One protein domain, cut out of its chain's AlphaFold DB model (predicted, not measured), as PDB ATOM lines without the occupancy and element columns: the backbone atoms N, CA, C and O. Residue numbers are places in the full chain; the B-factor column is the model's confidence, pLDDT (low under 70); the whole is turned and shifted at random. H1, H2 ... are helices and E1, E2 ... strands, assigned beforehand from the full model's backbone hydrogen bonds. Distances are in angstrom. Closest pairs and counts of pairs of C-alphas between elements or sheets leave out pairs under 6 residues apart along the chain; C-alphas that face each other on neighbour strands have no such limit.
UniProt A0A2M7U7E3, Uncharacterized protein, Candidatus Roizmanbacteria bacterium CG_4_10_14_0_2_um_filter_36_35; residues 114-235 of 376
ATOM      1  N   ALA A 114     126.543 141.305  88.062       70.19
ATOM      2  CA  ALA A 114     125.178 141.204  88.515       70.19
ATOM      3  C   ALA A 114     124.879 142.299  89.550       70.19
ATOM      4  O   ALA A 114     125.546 142.440  90.575       70.19
ATOM      5  N   THR A 115     123.815 143.057  89.319       66.00
ATOM      6  CA  THR A 115     123.300 144.064  90.243       66.00
ATOM      7  C   THR A 115     122.049 143.520  90.915       66.00
ATOM      8  O   THR A 115     121.106 143.191  90.215       66.00
ATOM      9  N   ASN A 116     121.982 143.489  92.248       63.84
ATOM     10  CA  ASN A 116     120.815 142.983  92.998       63.84
ATOM     11  C   ASN A 116     120.362 141.565  92.574       63.84
ATOM     12  O   ASN A 116     119.207 141.373  92.184       63.84
ATOM     13  N   PRO A 117     121.249 140.558  92.672       65.38
ATOM     14  CA  PRO A 117     120.949 139.191  92.266       65.38
ATOM     15  C   PRO A 117     119.680 138.635  92.920       65.38
ATOM     16  O   PRO A 117     119.421 138.866  94.104       65.38
ATOM     17  N   TYR A 118     118.909 137.839  92.173       66.62
ATOM     18  CA  TYR A 118     117.781 137.096  92.730       66.62
ATOM     19  C   TYR A 118     118.250 136.141  93.825       66.62
ATOM     20  O   TYR A 118     119.419 135.757  93.896       66.62
ATOM     21  N   GLY A 119     117.313 135.645  94.632       74.50
ATOM     22  CA  GLY A 119     117.592 134.474  95.457       74.50
ATOM     23  C   GLY A 119     118.096 133.310  94.593       74.50
ATOM     24  O   GLY A 119     117.580 133.066  93.504       74.50
ATOM     25  N   ILE A 120     119.088 132.562  95.085       79.00
ATOM     26  CA  ILE A 120     119.739 131.473  94.333       79.00
ATOM     27  C   ILE A 120     118.751 130.424  93.792       79.00
ATOM     28  O   ILE A 120     118.978 129.838  92.739       79.00
ATOM     29  N   ALA A 121     117.627 130.203  94.481       74.12
ATOM     30  CA  ALA A 121     116.564 129.313  94.017       74.12
ATOM     31  C   ALA A 121     115.951 129.781  92.686       74.12
ATOM     32  O   ALA A 121     115.762 128.972  91.780       74.12
ATOM     33  N   GLU A 122     115.703 131.084  92.556       75.31
ATOM     34  CA  GLU A 122     115.117 131.687  91.361       75.31
ATOM     35  C   GLU A 122     116.123 131.730  90.207       75.31
ATOM     36  O   GLU A 122     115.792 131.364  89.082       75.31
ATOM     37  N   GLN A 123     117.390 132.050  90.498       82.06
ATOM     38  CA  GLN A 123     118.466 131.973  89.502       82.06
ATOM     39  C   GLN A 123     118.588 130.557  88.917       82.06
ATOM     40  O   GLN A 123     118.630 130.381  87.697       82.06
ATOM     41  N   LYS A 124     118.579 129.523  89.774       84.25
ATOM     42  CA  LYS A 124     118.601 128.119  89.336       84.25
ATOM     43  C   LYS A 124     117.380 127.767  88.492       84.25
ATOM     44  O   LYS A 124     117.534 127.066  87.496       84.25
ATOM     45  N   ARG A 125     116.182 128.233  88.867       81.81
ATOM     46  CA  ARG A 125     114.944 127.994  88.109       81.81
ATOM     47  C   ARG A 125     115.083 128.511  86.676       81.81
ATOM     48  O   ARG A 125     114.965 127.717  85.746       81.81
ATOM     49  N   LEU A 126     115.430 129.787  86.509       76.19
ATOM     50  CA  LEU A 126     115.614 130.426  85.199       76.19
ATOM     51  C   LEU A 126     116.683 129.710  84.355       76.19
ATOM     52  O   LEU A 126     116.468 129.408  83.178       76.19
ATOM     53  N   LEU A 127     117.809 129.356  84.979       84.06
ATOM     54  CA  LEU A 127     118.903 128.649  84.320       84.06
ATOM     55  C   LEU A 127     118.496 127.259  83.816       84.06
ATOM     56  O   LEU A 127     118.810 126.894  82.681       84.06
ATOM     57  N   LYS A 128     117.728 126.504  84.610       84.12
ATOM     58  CA  LYS A 128     117.222 125.187  84.198       84.12
ATOM     59  C   LYS A 128     116.283 125.265  82.998       84.12
ATOM     60  O   LYS A 128     116.370 124.422  82.104       84.12
ATOM     61  N   GLN A 129     115.409 126.269  82.961       78.69
ATOM     62  CA  GLN A 129     114.465 126.463  81.858       78.69
ATOM     63  C   GLN A 129     115.190 126.732  80.541       78.69
ATOM     64  O   GLN A 129     114.879 126.125  79.513       78.69
ATOM     65  N   TYR A 130     116.203 127.594  80.568       80.69
ATOM     66  CA  TYR A 130     117.021 127.865  79.393       80.69
ATOM     67  C   TYR A 130     117.802 126.637  78.930       80.69
ATOM     68  O   TYR A 130     117.768 126.307  77.746       80.69
ATOM     69  N   ILE A 131     118.455 125.922  79.854       84.44
ATOM     70  CA  ILE A 131     119.164 124.672  79.544       84.44
ATOM     71  C   ILE A 131     118.203 123.682  78.869       84.44
ATOM     72  O   ILE A 131     118.546 123.089  77.847       84.44
ATOM     73  N   GLY A 132     116.966 123.560  79.361       79.50
ATOM     74  CA  GLY A 132     115.929 122.754  78.715       79.50
ATOM     75  C   GLY A 132     115.550 123.222  77.316       79.50
ATOM     76  O   GLY A 132     115.455 122.400  76.403       79.50
ATOM     77  N   ALA A 133     115.390 124.528  77.112       73.94
ATOM     78  CA  ALA A 133     115.095 125.091  75.800       73.94
ATOM     79  C   ALA A 133     116.216 124.800  74.786       73.94
ATOM     80  O   ALA A 133     115.937 124.327  73.682       73.94
ATOM     81  N   VAL A 134     117.480 125.012  75.174       76.38
ATOM     82  CA  VAL A 134     118.645 124.752  74.314       76.38
ATOM     83  C   VAL A 134     118.791 123.260  74.026       76.38
ATOM     84  O   VAL A 134     118.986 122.886  72.870       76.38
ATOM     85  N   ARG A 135     118.611 122.392  75.029       81.19
ATOM     86  CA  ARG A 135     118.601 120.932  74.844       81.19
ATOM     87  C   ARG A 135     117.573 120.512  73.797       81.19
ATOM     88  O   ARG A 135     117.902 119.764  72.879       81.19
ATOM     89  N   MET A 136     116.335 120.999  73.908       72.50
ATOM     90  CA  MET A 136     115.271 120.697  72.944       72.50
ATOM     91  C   MET A 136     115.590 121.224  71.542       72.50
ATOM     92  O   MET A 136     115.238 120.594  70.545       72.50
ATOM     93  N   GLU A 137     116.236 122.386  71.446       72.62
ATOM     94  CA  GLU A 137     116.641 122.957  70.167       72.62
ATOM     95  C   GLU A 137     117.742 122.138  69.494       72.62
ATOM     96  O   GLU A 137     117.630 121.846  68.303       72.62
ATOM     97  N   LYS A 138     118.783 121.787  70.252       75.69
ATOM     98  CA  LYS A 138     120.003 121.140  69.760       75.69
ATOM     99  C   LYS A 138     119.899 119.615  69.692       75.69
ATOM    100  O   LYS A 138     120.722 119.001  69.026       75.69
ATOM    101  N   GLN A 139     118.909 119.021  70.362       79.50
ATOM    102  CA  GLN A 139     118.702 117.570  70.465       79.50
ATOM    103  C   GLN A 139     119.938 116.814  70.986       79.50
ATOM    104  O   GLN A 139     120.229 115.700  70.562       79.50
ATOM    105  N   THR A 140     120.667 117.423  71.921       85.19
ATOM    106  CA  THR A 140     121.842 116.841  72.582       85.19
ATOM    107  C   THR A 140     121.823 117.188  74.064       85.19
ATOM    108  O   THR A 140     121.333 118.249  74.453       85.19
ATOM    109  N   ASP A 141     122.368 116.292  74.881       88.56
ATOM    110  CA  ASP A 141     122.557 116.502  76.318       88.56
ATOM    111  C   ASP A 141     123.865 117.234  76.628       88.56
ATOM    112  O   ASP A 141     124.074 117.643  77.763       88.56
ATOM    113  N   GLU A 142     124.739 117.407  75.638       95.06
ATOM    114  CA  GLU A 142     126.011 118.111  75.769       95.06
ATOM    115  C   GLU A 142     126.065 119.278  74.782       95.06
ATOM    116  O   GLU A 142     125.951 119.080  73.568       95.06
ATOM    117  N   PHE A 143     126.182 120.500  75.304       92.75
ATOM    118  CA  PHE A 143     126.177 121.722  74.504       92.75
ATOM    119  C   PHE A 143     126.788 122.908  75.252       92.75
ATOM    120  O   PHE A 143     126.876 122.936  76.481       92.75
ATOM    121  N   TRP A 144     127.206 123.906  74.475       90.38
ATOM    122  CA  TRP A 144     127.641 125.196  74.992       90.38
ATOM    123  C   TRP A 144     126.437 126.044  75.392       90.38
ATOM    124  O   TRP A 144     125.485 126.190  74.623       90.38
ATOM    125  N   ILE A 145     126.521 126.628  76.578       88.38
ATOM    126  CA  ILE A 145     125.664 127.715  77.035       88.38
ATOM    127  C   ILE A 145     126.506 128.977  77.167       88.38
ATOM    128  O   ILE A 145     127.699 128.920  77.466       88.38
ATOM    129  N   THR A 146     125.875 130.117  76.936       83.75
ATOM    130  CA  THR A 146     126.515 131.427  77.029       83.75
ATOM    131  C   THR A 146     125.644 132.343  77.873       83.75
ATOM    132  O   THR A 146     124.483 132.029  78.158       83.75
ATOM    133  N   GLU A 147     126.162 133.520  78.201       73.19
ATOM    134  CA  GLU A 147     125.383 134.585  78.842       73.19
ATOM    135  C   GLU A 147     124.191 135.061  78.010       73.19
ATOM    136  O   GLU A 147     123.389 135.836  78.510       73.19
ATOM    137  N   LYS A 148     123.974 134.580  76.775       67.62
ATOM    138  CA  LYS A 148     122.707 134.841  76.070       67.62
ATOM    139  C   LYS A 148     121.480 134.404  76.857       67.62
ATOM    140  O   LYS A 148     120.396 134.911  76.573       67.62
ATOM    141  N   ILE A 149     121.619 133.487  77.816       65.44
ATOM    142  CA  ILE A 149     120.530 133.190  78.749       65.44
ATOM    143  C   ILE A 149     120.014 134.438  79.466       65.44
ATOM    144  O   ILE A 149     118.814 134.550  79.700       65.44
ATOM    145  N   VAL A 150     120.912 135.371  79.766       60.66
ATOM    146  CA  VAL A 150     120.619 136.620  80.459       60.66
ATOM    147  C   VAL A 150     119.674 137.500  79.626       60.66
ATOM    148  O   VAL A 150     119.013 138.370  80.167       60.66
ATOM    149  N   GLY A 151     119.498 137.222  78.328       61.09
ATOM    150  CA  GLY A 151     118.543 137.943  77.490       61.09
ATOM    151  C   GLY A 151     119.062 139.316  77.049       61.09
ATOM    152  O   GLY A 151     120.187 139.691  77.367       61.09
ATOM    153  N   PRO A 152     118.290 140.057  76.235       60.72
ATOM    154  CA  PRO A 152     118.677 141.392  75.800       60.72
ATOM    155  C   PRO A 152     118.401 142.453  76.880       60.72
ATOM    156  O   PRO A 152     117.359 142.413  77.530       60.72
ATOM    157  N   PHE A 153     119.270 143.457  76.996       58.12
ATOM    158  CA  PHE A 153     119.135 144.598  77.911       58.12
ATOM    159  C   PHE A 153     118.842 145.911  77.164       58.12
ATOM    160  O   PHE A 153     119.078 146.016  75.957       58.12
ATOM    161  N   ILE A 154     118.324 146.923  77.875       59.22
ATOM    162  CA  ILE A 154     118.036 148.260  77.324       59.22
ATOM    163  C   ILE A 154     119.135 149.239  77.741       59.22
ATOM    164  O   ILE A 154     119.350 149.477  78.927       59.22
ATOM    165  N   ALA A 155     119.791 149.854  76.758       59.69
ATOM    166  CA  ALA A 155     120.685 150.985  76.972       59.69
ATOM    167  C   ALA A 155     119.972 152.291  76.597       59.69
ATOM    168  O   ALA A 155     119.451 152.422  75.485       59.69
ATOM    169  N   ILE A 156     119.968 153.254  77.517       58.72
ATOM    170  CA  ILE A 156     119.456 154.608  77.310       58.72
ATOM    171  C   ILE A 156     120.657 155.535  77.135       58.72
ATOM    172  O   ILE A 156     121.492 155.660  78.037       58.72
ATOM    173  N   VAL A 157     120.748 156.195  75.981       56.03
ATOM    174  CA  VAL A 157     121.759 157.235  75.751       56.03
ATOM    175  C   VAL A 157     121.359 158.471  76.549       56.03
ATOM    176  O   VAL A 157     120.288 159.011  76.293       56.03
ATOM    177  N   LYS A 158     122.196 158.936  77.487       52.72
ATOM    178  CA  LYS A 158     122.081 160.299  78.029       52.72
ATOM    179  C   LYS A 158     123.042 161.213  77.287       52.72
ATOM    180  O   LYS A 158     124.180 160.829  77.025       52.72
ATOM    181  N   THR A 159     122.573 162.415  76.971       49.66
ATOM    182  CA  THR A 159     123.205 163.345  76.026       49.66
ATOM    183  C   THR A 159     124.647 163.726  76.353       49.66
ATOM    184  O   THR A 159     125.376 164.028  75.416       49.66
ATOM    185  N   ASP A 160     125.105 163.617  77.610       47.56
ATOM    186  CA  ASP A 160     126.393 164.218  77.988       47.56
ATOM    187  C   ASP A 160     127.404 163.297  78.707       47.56
ATOM    188  O   ASP A 160     128.553 163.695  78.838       47.56
ATOM    189  N   ASN A 161     127.054 162.076  79.151       44.38
ATOM    190  CA  ASN A 161     127.930 161.281  80.052       44.38
ATOM    191  C   ASN A 161     127.965 159.754  79.810       44.38
ATOM    192  O   ASN A 161     128.355 158.998  80.697       44.38
ATOM    193  N   GLY A 162     127.594 159.282  78.619       53.53
ATOM    194  CA  GLY A 162     127.642 157.855  78.276       53.53
ATOM    195  C   GLY A 162     126.294 157.136  78.387       53.53
ATOM    196  O   GLY A 162     125.233 157.756  78.505       53.53
ATOM    197  N   LEU A 163     126.334 155.810  78.258       50.03
ATOM    198  CA  LEU A 163     125.145 154.960  78.290       50.03
ATOM    199  C   LEU A 163     124.727 154.720  79.742       50.03
ATOM    200  O   LEU A 163     125.539 154.335  80.575       50.03
ATOM    201  N   THR A 164     123.446 154.908  80.045       53.06
ATOM    202  CA  THR A 164     122.847 154.393  81.282       53.06
ATOM    203  C   THR A 164     121.999 153.181  80.940       53.06
ATOM    204  O   THR A 164     121.086 153.276  80.121       53.06
ATOM    205  N   PHE A 165     122.301 152.040  81.548       53.59
ATOM    206  CA  PHE A 165     121.513 150.820  81.389       53.59
ATOM    207  C   PHE A 165     120.305 150.886  82.325       53.59
ATOM    208  O   PHE A 165     120.459 151.164  83.517       53.59
ATOM    209  N   ASP A 166     119.099 150.696  81.787       48.94
ATOM    210  CA  ASP A 166     117.900 150.643  82.624       48.94
ATOM    211  C   ASP A 166     117.807 149.273  83.311       48.94
ATOM    212  O   ASP A 166     118.241 148.256  82.761       48.94
ATOM    213  N   ARG A 167     117.276 149.255  84.538       49.97
ATOM    214  CA  ARG A 167     117.272 148.090  85.435       49.97
ATOM    215  C   ARG A 167     116.392 146.976  84.874       49.97
ATOM    216  O   ARG A 167     115.204 146.899  85.182       49.97
ATOM    217  N   ASN A 168     116.984 146.084  84.091       45.78
ATOM    218  CA  ASN A 168     116.340 144.836  83.712       45.78
ATOM    219  C   ASN A 168     116.502 143.775  84.806       45.78
ATOM    220  O   ASN A 168     117.480 143.760  85.552       45.78
ATOM    221  N   LEU A 169     115.556 142.833  84.815       45.50
ATOM    222  CA  LEU A 169     115.536 141.582  85.588       45.50
ATOM    223  C   LEU A 169     116.802 140.708  85.396       45.50
ATOM    224  O   LEU A 169     116.966 139.704  86.084       45.50
ATOM    225  N   ASP A 170     117.669 141.093  84.465       49.97
ATOM    226  CA  ASP A 170     118.682 140.283  83.799       49.97
ATOM    227  C   ASP A 170     120.086 140.466  84.404       49.97
ATOM    228  O   ASP A 170     120.887 139.539  84.406       49.97
ATOM    229  N   HIS A 171     120.359 141.584  85.082       58.75
ATOM    230  CA  HIS A 171     121.551 141.714  85.933       58.75
ATOM    231  C   HIS A 171     121.408 140.960  87.263       58.75
ATOM    232  O   HIS A 171     122.230 141.119  88.154       58.75
ATOM    233  N   ASN A 172     120.374 140.137  87.433       67.25
ATOM    234  CA  ASN A 172     120.082 139.505  88.713       67.25
ATOM    235  C   ASN A 172     120.568 138.039  88.788       67.25
ATOM    236  O   ASN A 172     120.204 137.320  89.722       67.25
ATOM    237  N   ILE A 173     121.347 137.560  87.810       73.62
ATOM    238  CA  ILE A 173     121.863 136.184  87.787       73.62
ATOM    239  C   ILE A 173     123.388 136.195  87.893       73.62
ATOM    240  O   ILE A 173     124.079 136.693  87.012       73.62
ATOM    241  N   HIS A 174     123.907 135.549  88.933       84.56
ATOM    242  CA  HIS A 174     125.290 135.099  89.004       84.56
ATOM    243  C   HIS A 174     125.431 133.856  88.122       84.56
ATOM    244  O   HIS A 174     125.238 132.727  88.590       84.56
ATOM    245  N   PHE A 175     125.643 134.054  86.820       84.75
ATOM    246  CA  PHE A 175     125.613 132.991  85.814       84.75
ATOM    247  C   PHE A 175     126.557 131.842  86.168       84.75
ATOM    248  O   PHE A 175     126.132 130.682  86.217       84.75
ATOM    249  N   THR A 176     127.814 132.158  86.480       84.75
ATOM    250  CA  THR A 176     128.832 131.133  86.706       84.75
ATOM    251  C   THR A 176     128.605 130.437  88.051       84.75
ATOM    252  O   THR A 176     128.591 129.204  88.120       84.75
ATOM    253  N   THR A 177     128.326 131.191  89.118       85.12
ATOM    254  CA  THR A 177     127.987 130.630  90.438       85.12
ATOM    255  C   THR A 177     126.759 129.730  90.369       85.12
ATOM    256  O   THR A 177     126.763 128.638  90.937       85.12
ATOM    257  N   THR A 178     125.706 130.144  89.666       87.50
ATOM    258  CA  THR A 178     124.470 129.358  89.568       87.50
ATOM    259  C   THR A 178     124.712 128.047  88.823       87.50
ATOM    260  O   THR A 178     124.212 127.005  89.249       87.50
ATOM    261  N   LEU A 179     125.538 128.055  87.772       89.50
ATOM    262  CA  LEU A 179     125.961 126.826  87.095       89.50
ATOM    263  C   LEU A 179     126.724 125.884  88.022       89.50
ATOM    264  O   LEU A 179     126.436 124.687  88.042       89.50
ATOM    265  N   TYR A 180     127.651 126.410  88.823       86.81
ATOM    266  CA  TYR A 180     128.350 125.601  89.818       86.81
ATOM    267  C   TYR A 180     127.390 124.997  90.846       86.81
ATOM    268  O   TYR A 180     127.526 123.819  91.161       86.81
ATOM    269  N   ARG A 181     126.360 125.729  91.297       88.12
ATOM    270  CA  ARG A 181     125.325 125.169  92.189       88.12
ATOM    271  C   ARG A 181     124.543 124.029  91.542       88.12
ATOM    272  O   ARG A 181     124.328 123.001  92.177       88.12
ATOM    273  N   LEU A 182     124.157 124.168  90.274       89.25
ATOM    274  CA  LEU A 182     123.506 123.078  89.535       89.25
ATOM    275  C   LEU A 182     124.422 121.854  89.377       89.25
ATOM    276  O   LEU A 182     123.946 120.717  89.384       89.25
ATOM    277  N   ALA A 183     125.732 122.071  89.240       88.38
ATOM    278  CA  ALA A 183     126.716 120.996  89.176       88.38
ATOM    279  C   ALA A 183     126.918 120.302  90.537       88.38
ATOM    280  O   ALA A 183     126.969 119.073  90.591       88.38
ATOM    281  N   GLU A 184     126.968 121.060  91.638       86.94
ATOM    282  CA  GLU A 184     126.998 120.536  93.015       86.94
ATOM    283  C   GLU A 184     125.763 119.670  93.315       86.94
ATOM    284  O   GLU A 184     125.873 118.603  93.921       86.94
ATOM    285  N   GLU A 185     124.597 120.080  92.808       89.06
ATOM    286  CA  GLU A 185     123.329 119.338  92.878       89.06
ATOM    287  C   GLU A 185     123.279 118.129  91.922       89.06
ATOM    288  O   GLU A 185     122.285 117.404  91.872       89.06
ATOM    289  N   LYS A 186     124.370 117.863  91.188       90.12
ATOM    290  CA  LYS A 186     124.516 116.779  90.204       90.12
ATOM    291  C   LYS A 186     123.477 116.827  89.091       90.12
ATOM    292  O   LYS A 186     123.211 115.803  88.461       90.12
ATOM    293  N   GLU A 187     122.899 117.981  88.803       88.62
ATOM    294  CA  GLU A 187     121.949 118.119  87.701       88.62
ATOM    295  C   GLU A 187     122.680 118.276  86.369       88.62
ATOM    296  O   GLU A 187     122.288 117.692  85.360       88.62
ATOM    297  N   ILE A 188     123.799 118.997  86.374       94.25
ATOM    298  CA  ILE A 188     124.677 119.139  85.213       94.25
ATOM    299  C   ILE A 188     126.106 118.736  85.558       94.25
ATOM    300  O   ILE A 188     126.495 118.636  86.718       94.25
ATOM    301  N   THR A 189     126.910 118.535  84.525       93.25
ATOM    302  CA  THR A 189     128.363 118.445  84.607       93.25
ATOM    303  C   THR A 189     128.956 119.598  83.810       93.25
ATOM    304  O   THR A 189     128.711 119.693  82.608       93.25
ATOM    305  N   ILE A 190     129.760 120.449  84.445       91.69
ATOM    306  CA  ILE A 190     130.548 121.467  83.739       91.69
ATOM    307  C   ILE A 190     131.784 120.779  83.158       91.69
ATOM    308  O   ILE A 190     132.592 120.216  83.892       91.69
ATOM    309  N   LYS A 191     131.911 120.783  81.830       89.69
ATOM    310  CA  LYS A 191     133.025 120.155  81.105       89.69
ATOM    311  C   LYS A 191     134.161 121.127  80.839       89.69
ATOM    312  O   LYS A 191     135.322 120.748  80.938       89.69
ATOM    313  N   LYS A 192     133.822 122.355  80.453       87.19
ATOM    314  CA  LYS A 192     134.791 123.388  80.087       87.19
ATOM    315  C   LYS A 192     134.177 124.765  80.278       87.19
ATOM    316  O   LYS A 192     132.993 124.942  80.016       87.19
ATOM    317  N   ILE A 193     134.997 125.729  80.679       83.25
ATOM    318  CA  ILE A 193     134.654 127.150  80.680       83.25
ATOM    319  C   ILE A 193     135.657 127.855  79.765       83.25
ATOM    320  O   ILE A 193     136.844 127.530  79.781       83.25
ATOM    321  N   LYS A 194     135.174 128.766  78.924       82.75
ATOM    322  CA  LYS A 194     135.989 129.605  78.044       82.75
ATOM    323  C   LYS A 194     135.548 131.053  78.209       82.75
ATOM    324  O   LYS A 194     134.353 131.332  78.143       82.75
ATOM    325  N   TYR A 195     136.524 131.946  78.343       76.12
ATOM    326  CA  TYR A 195     136.284 133.379  78.420       76.12
ATOM    327  C   TYR A 195     136.732 134.104  77.143       76.12
ATOM    328  O   TYR A 195     137.831 133.878  76.642       76.12
ATOM    329  N   GLU A 196     135.878 134.974  76.606       76.44
ATOM    330  CA  GLU A 196     136.128 135.828  75.443       76.44
ATOM    331  C   GLU A 196     136.062 137.302  75.860       76.44
ATOM    332  O   GLU A 196     135.081 138.006  75.645       76.44
ATOM    333  N   LEU A 197     137.145 137.795  76.463       67.31
ATOM    334  CA  LEU A 197     137.186 139.125  77.097       67.31
ATOM    335  C   LEU A 197     137.052 140.301  76.119       67.31
ATOM    336  O   LEU A 197     136.748 141.425  76.516       67.31
ATOM    337  N   ASN A 198     137.265 140.033  74.830       65.50
ATOM    338  CA  ASN A 198     137.112 141.007  73.753       65.50
ATOM    339  C   ASN A 198     135.688 141.037  73.169       65.50
ATOM    340  O   ASN A 198     135.437 141.812  72.239       65.50
ATOM    341  N   SER A 199     134.769 140.202  73.668       70.12
ATOM    342  CA  SER A 199     133.382 140.191  73.215       70.12
ATOM    343  C   SER A 199     132.727 141.544  73.459       70.12
ATOM    344  O   SER A 199     132.908 142.182  74.499       70.12
ATOM    345  N   LYS A 200     131.966 142.001  72.466       66.94
ATOM    346  CA  LYS A 200     131.220 143.260  72.505       66.94
ATOM    347  C   LYS A 200     129.733 142.968  72.577       66.94
ATOM    348  O   LYS A 200     129.271 141.989  71.997       66.94
ATOM    349  N   SER A 201     128.991 143.838  73.250       65.44
ATOM    350  CA  SER A 201     127.534 143.834  73.175       65.44
ATOM    351  C   SER A 201     127.116 144.252  71.768       65.44
ATOM    352  O   SER A 201     127.709 145.161  71.181       65.44
ATOM    353  N   TYR A 202     126.102 143.591  71.221       63.12
ATOM    354  CA  TYR A 202     125.606 143.883  69.876       63.12
ATOM    355  C   TYR A 202     124.167 144.369  69.944       63.12
ATOM    356  O   TYR A 202     123.381 143.794  70.701       63.12
ATOM    357  N   PRO A 203     123.787 145.387  69.153       59.47
ATOM    358  CA  PRO A 203     122.399 145.803  69.083       59.47
ATOM    359  C   PRO A 203     121.548 144.620  68.615       59.47
ATOM    360  O   PRO A 203     121.891 143.915  67.658       59.47
ATOM    361  N   CYS A 204     120.431 144.379  69.292       59.91
ATOM    362  CA  CYS A 204     119.428 143.462  68.788       59.91
ATOM    363  C   CYS A 204     118.929 144.027  67.455       59.91
ATOM    364  O   CYS A 204     118.472 145.169  67.409       59.91
ATOM    365  N   LYS A 205     118.961 143.232  66.373       56.91
ATOM    366  CA  LYS A 205     118.093 143.516  65.219       56.91
ATOM    367  C   LYS A 205     116.686 143.640  65.792       56.91
ATOM    368  O   LYS A 205     116.241 142.679  66.422       56.91
ATOM    369  N   GLU A 206     116.086 144.827  65.685       51.97
ATOM    370  CA  GLU A 206     114.837 145.199  66.355       51.97
ATOM    371  C   GLU A 206     113.885 144.000  66.383       51.97
ATOM    372  O   GLU A 206     113.587 143.425  65.335       51.97
ATOM    373  N   LEU A 207     113.472 143.564  67.580       46.19
ATOM    374  CA  LEU A 207     112.655 142.363  67.825       46.19
ATOM    375  C   LEU A 207     111.208 142.514  67.291       46.19
ATOM    376  O   LEU A 207     110.240 142.172  67.967       46.19
ATOM    377  N   GLY A 208     111.040 143.066  66.087       42.72
ATOM    378  CA  GLY A 208     109.760 143.346  65.444       42.72
ATOM    379  C   GLY A 208     108.930 144.416  66.152       42.72
ATOM    380  O   GLY A 208     107.724 144.479  65.930       42.72
ATOM    381  N   ARG A 209     109.536 145.223  67.031       39.81
ATOM    382  CA  ARG A 209     108.867 146.323  67.733       39.81
ATOM    383  C   ARG A 209     109.480 147.645  67.284       39.81
ATOM    384  O   ARG A 209     110.707 147.726  67.274       39.81
ATOM    385  N   PRO A 210     108.663 148.650  66.930       40.62
ATOM    386  CA  PRO A 210     109.187 149.962  66.599       40.62
ATOM    387  C   PRO A 210     109.958 150.510  67.809       40.62
ATOM    388  O   PRO A 210     109.510 150.303  68.947       40.62
ATOM    389  N   PRO A 211     111.105 151.173  67.593       45.88
ATOM    390  CA  PRO A 211     111.833 151.829  68.666       45.88
ATOM    391  C   PRO A 211     110.869 152.756  69.408       45.88
ATOM    392  O   PRO A 211     110.075 153.465  68.783       45.88
ATOM    393  N   ILE A 212     110.904 152.732  70.743       45.38
ATOM    394  CA  ILE A 212     110.167 153.708  71.545       45.38
ATOM    395  C   ILE A 212     110.831 155.050  71.245       45.38
ATOM    396  O   ILE A 212     111.905 155.354  71.759       45.38
ATOM    397  N   GLN A 213     110.230 155.813  70.332       41.81
ATOM    398  CA  GLN A 213     110.710 157.127  69.939       41.81
ATOM    399  C   GLN A 213     110.445 158.098  71.090       41.81
ATOM    400  O   GLN A 213     109.439 158.800  71.108       41.81
ATOM    401  N   ASN A 214     111.352 158.140  72.064       46.38
ATOM    402  CA  ASN A 214     111.585 159.372  72.792       46.38
ATOM    403  C   ASN A 214     112.687 160.134  72.034       46.38
ATOM    404  O   ASN A 214     113.850 159.738  72.112       46.38
ATOM    405  N   PRO A 215     112.357 161.191  71.269       51.72
ATOM    406  CA  PRO A 215     113.329 161.907  70.441       51.72
ATOM    407  C   PRO A 215     114.466 162.559  71.244       51.72
ATOM    408  O   PRO A 215     115.465 162.953  70.653       51.72
ATOM    409  N   GLN A 216     114.340 162.659  72.572       52.03
ATOM    410  CA  GLN A 216     115.380 163.208  73.445       52.03
ATOM    411  C   GLN A 216     116.321 162.147  74.041       52.03
ATOM    412  O   GLN A 216     117.423 162.502  74.432       52.03
ATOM    413  N   ASN A 217     115.923 160.869  74.096       55.88
ATOM    414  CA  ASN A 217     116.729 159.767  74.640       55.88
ATOM    415  C   ASN A 217     116.402 158.468  73.880       55.88
ATOM    416  O   ASN A 217     115.459 157.764  74.260       55.88
ATOM    417  N   PRO A 218     117.132 158.133  72.803       58.72
ATOM    418  CA  PRO A 218     116.908 156.882  72.096       58.72
ATOM    419  C   PRO A 218     117.299 155.695  72.989       58.72
ATOM    420  O   PRO A 218     118.426 155.608  73.483       58.72
ATOM    421  N   SER A 219     116.352 154.777  73.188       58.38
ATOM    422  CA  SER A 219     116.581 153.502  73.871       58.38
ATOM    423  C   SER A 219     116.899 152.417  72.849       58.38
ATOM    424  O   SER A 219     116.137 152.204  71.904       58.38
ATOM    425  N   PHE A 220     117.993 151.693  73.063       61.97
ATOM    426  CA  PHE A 220     118.431 150.600  72.198       61.97
ATOM    427  C   PHE A 220     118.455 149.284  72.970       61.97
ATOM    428  O   PHE A 220     118.912 149.233  74.110       61.97
ATOM    429  N   PHE A 221     117.996 148.209  72.331       62.81
ATOM    430  CA  PHE A 221     118.132 146.858  72.870       62.81
ATOM    431  C   PHE A 221     119.466 146.265  72.430       62.81
ATOM    432  O   PHE A 221     119.793 146.293  71.243       62.81
ATOM    433  N   PHE A 222     120.210 145.689  73.365       61.91
ATOM    434  CA  PHE A 222     121.484 145.025  73.119       61.91
ATOM    435  C   PHE A 222     121.458 143.605  73.669       61.91
ATOM    436  O   PHE A 222     120.849 143.343  74.700       61.91
ATOM    437  N   TRP A 223     122.158 142.687  73.011       63.97
ATOM    438  CA  TRP A 223     122.557 141.434  73.645       63.97
ATOM    439  C   TRP A 223     123.805 141.672  74.500       63.97
ATOM    440  O   TRP A 223     124.692 142.404  74.039       63.97
ATOM    441  N   PRO A 224     123.905 141.059  75.697       66.12
ATOM    442  CA  PRO A 224     125.131 141.055  76.482       66.12
ATOM    443  C   PRO A 224     126.291 140.563  75.625       66.12
ATOM    444  O   PRO A 224     126.121 139.723  74.733       66.12
ATOM    445  N   ALA A 225     127.470 141.127  75.871       68.69
ATOM    446  CA  ALA A 225     128.699 140.602  75.310       68.69
ATOM    447  C   ALA A 225     128.814 139.135  75.736       68.69
ATOM    448  O   ALA A 225     128.865 138.886  76.927       68.69
ATOM    449  N   GLU A 226     128.838 138.181  74.804       72.50
ATOM    450  CA  GLU A 226     129.020 136.762  75.137       72.50
ATOM    451  C   GLU A 226     130.486 136.489  75.455       72.50
ATOM    452  O   GLU A 226     131.271 136.103  74.582       72.50
ATOM    453  N   HIS A 227     130.875 136.744  76.691       74.50
ATOM    454  CA  HIS A 227     132.246 136.597  77.135       74.50
ATOM    455  C   HIS A 227     132.435 135.374  78.030       74.50
ATOM    456  O   HIS A 227     133.563 134.910  78.088       74.50
ATOM    457  N   CYS A 228     131.407 134.783  78.643       83.06
ATOM    458  CA  CYS A 228     131.493 133.455  79.268       83.06
ATOM    459  C   CYS A 228     130.759 132.399  78.437       83.06
ATOM    460  O   CYS A 228     129.562 132.495  78.149       83.06
ATOM    461  N   HIS A 229     131.489 131.341  78.085       86.88
ATOM    462  CA  HIS A 229     130.977 130.165  77.392       86.88
ATOM    463  C   HIS A 229     131.239 128.946  78.265       86.88
ATOM    464  O   HIS A 229     132.386 128.644  78.594       86.88
ATOM    465  N   VAL A 230     130.189 128.211  78.614       89.62
ATOM    466  CA  VAL A 230     130.293 127.019  79.457       89.62
ATOM    467  C   VAL A 230     129.794 125.810  78.683       89.62
ATOM    468  O   VAL A 230     128.642 125.754  78.264       89.62
ATOM    469  N   LEU A 231     130.661 124.822  78.478       92.50
ATOM    470  CA  LEU A 231     130.269 123.521  77.954       92.50
ATOM    471  C   LEU A 231     129.704 122.707  79.108       92.50
ATOM    472  O   LEU A 231     130.426 122.384  80.059       92.50
ATOM    473  N   ILE A 232     128.428 122.358  79.010       94.88
ATOM    474  CA  ILE A 232     127.743 121.543  80.005       94.88
ATOM    475  C   ILE A 232     127.312 120.210  79.409       94.88
ATOM    476  O   ILE A 232     127.077 120.094  78.208       94.88
ATOM    477  N   LYS A 233     127.156 119.220  80.285       95.31
ATOM    478  CA  LYS A 233     126.438 117.979  80.016       95.31
ATOM    479  C   LYS A 233     125.302 117.822  81.019       95.31
ATOM    480  O   LYS A 233     125.534 117.901  82.221       95.31
ATOM    481  N   ILE A 234     124.090 117.594  80.537       91.81
ATOM    482  CA  ILE A 234     122.910 117.328  81.357       91.81
ATOM    483  C   ILE A 234     123.014 115.912  81.929       91.81
ATOM    484  O   ILE A 234     123.261 114.952  81.195       91.81
ATOM    485  N   ASN A 235     122.827 115.777  83.241       87.62
ATOM    486  CA  ASN A 235     122.806 114.475  83.899       87.62
ATOM    487  C   ASN A 235     121.377 113.895  83.897       87.62
ATOM    488  O   ASN A 235     120.405 114.646  83.836       87.62
TER     489      ASN A 235
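This is residues 114 to 235 of the 376 residues of an uncharacterized protein of Candidatus Roizmanbacteria bacterium CG_4_10_14_0_2_um_filter_36_35 (UniProt A0A2M7U7E3). Two lobes lie end to end: a strongly twisted sheet, E1 - E6 - E4, with H1 and H3 crossing over one face in two layers, and a smaller sheet, E3 - E2 - E5, with no helix on it. Short H2 lies where they join. The 122 printed residues hold H1 E1 H2 E2 E3 H3 E4 E5 E6 in chain order; both sheets are antiparallel and the class is mixed, helices and strands. The whole is only just compact, close to loose, with a radius of gyration of the C-alphas of 16.3 A, and elongated, spanning 50 by 29 by 26 A.

H1, residues 120 to 138, is on the sheet of E1, residues 142 to 146, E6, residues 228 to 234, and E4, residues 188 to 195, at a height of 8.6 A. H2, residues 147 to 150, only grazes this sheet with residues 147 to 148. E2, residues 153 to 158, and E3, residues 162 to 165, form a hairpin, with N 156 and O 164 2.8 A apart. H3, residues 175 to 184, touches H1 residues 120 to 127 alone, about perpendicular at 88 degrees; the closest C-alphas, of Lys 124 and Thr 178, are 6.0 A apart. H3 runs along the strands over E6 and E4. E5, residues 219 to 223, pairs with E2 through N 153 and O 222, 2.8 A. E1 and E6 are antiparallel neighbours, with N 145 and O 230 within hydrogen-bond range at 2.8 A; E6 and E4 are antiparallel neighbours, with N 191 and O 231 within hydrogen-bond range at 2.8 A. Every O i to N i+4 pair is within hydrogen-bond range in H1 and H3; H2 is too short for one.

H1 begins at C-alpha 120, (119.739, 131.473, 94.333), and is 26.7 A long. E4, 19.6 A, bends by 62 degrees at residue 191. E6, 18.4 A, ends at C-alpha 234, (122.910, 117.328, 81.357).

The C-alphas farthest apart, of Lys 186 and Pro 215, are 50.5 A apart. The printed part has no cut. The link E4 to E5 is long, 23 residues. Mean pLDDT of the printed part is 70.8; 57 residues are under 70, among them 148 to 172 and 200 to 225.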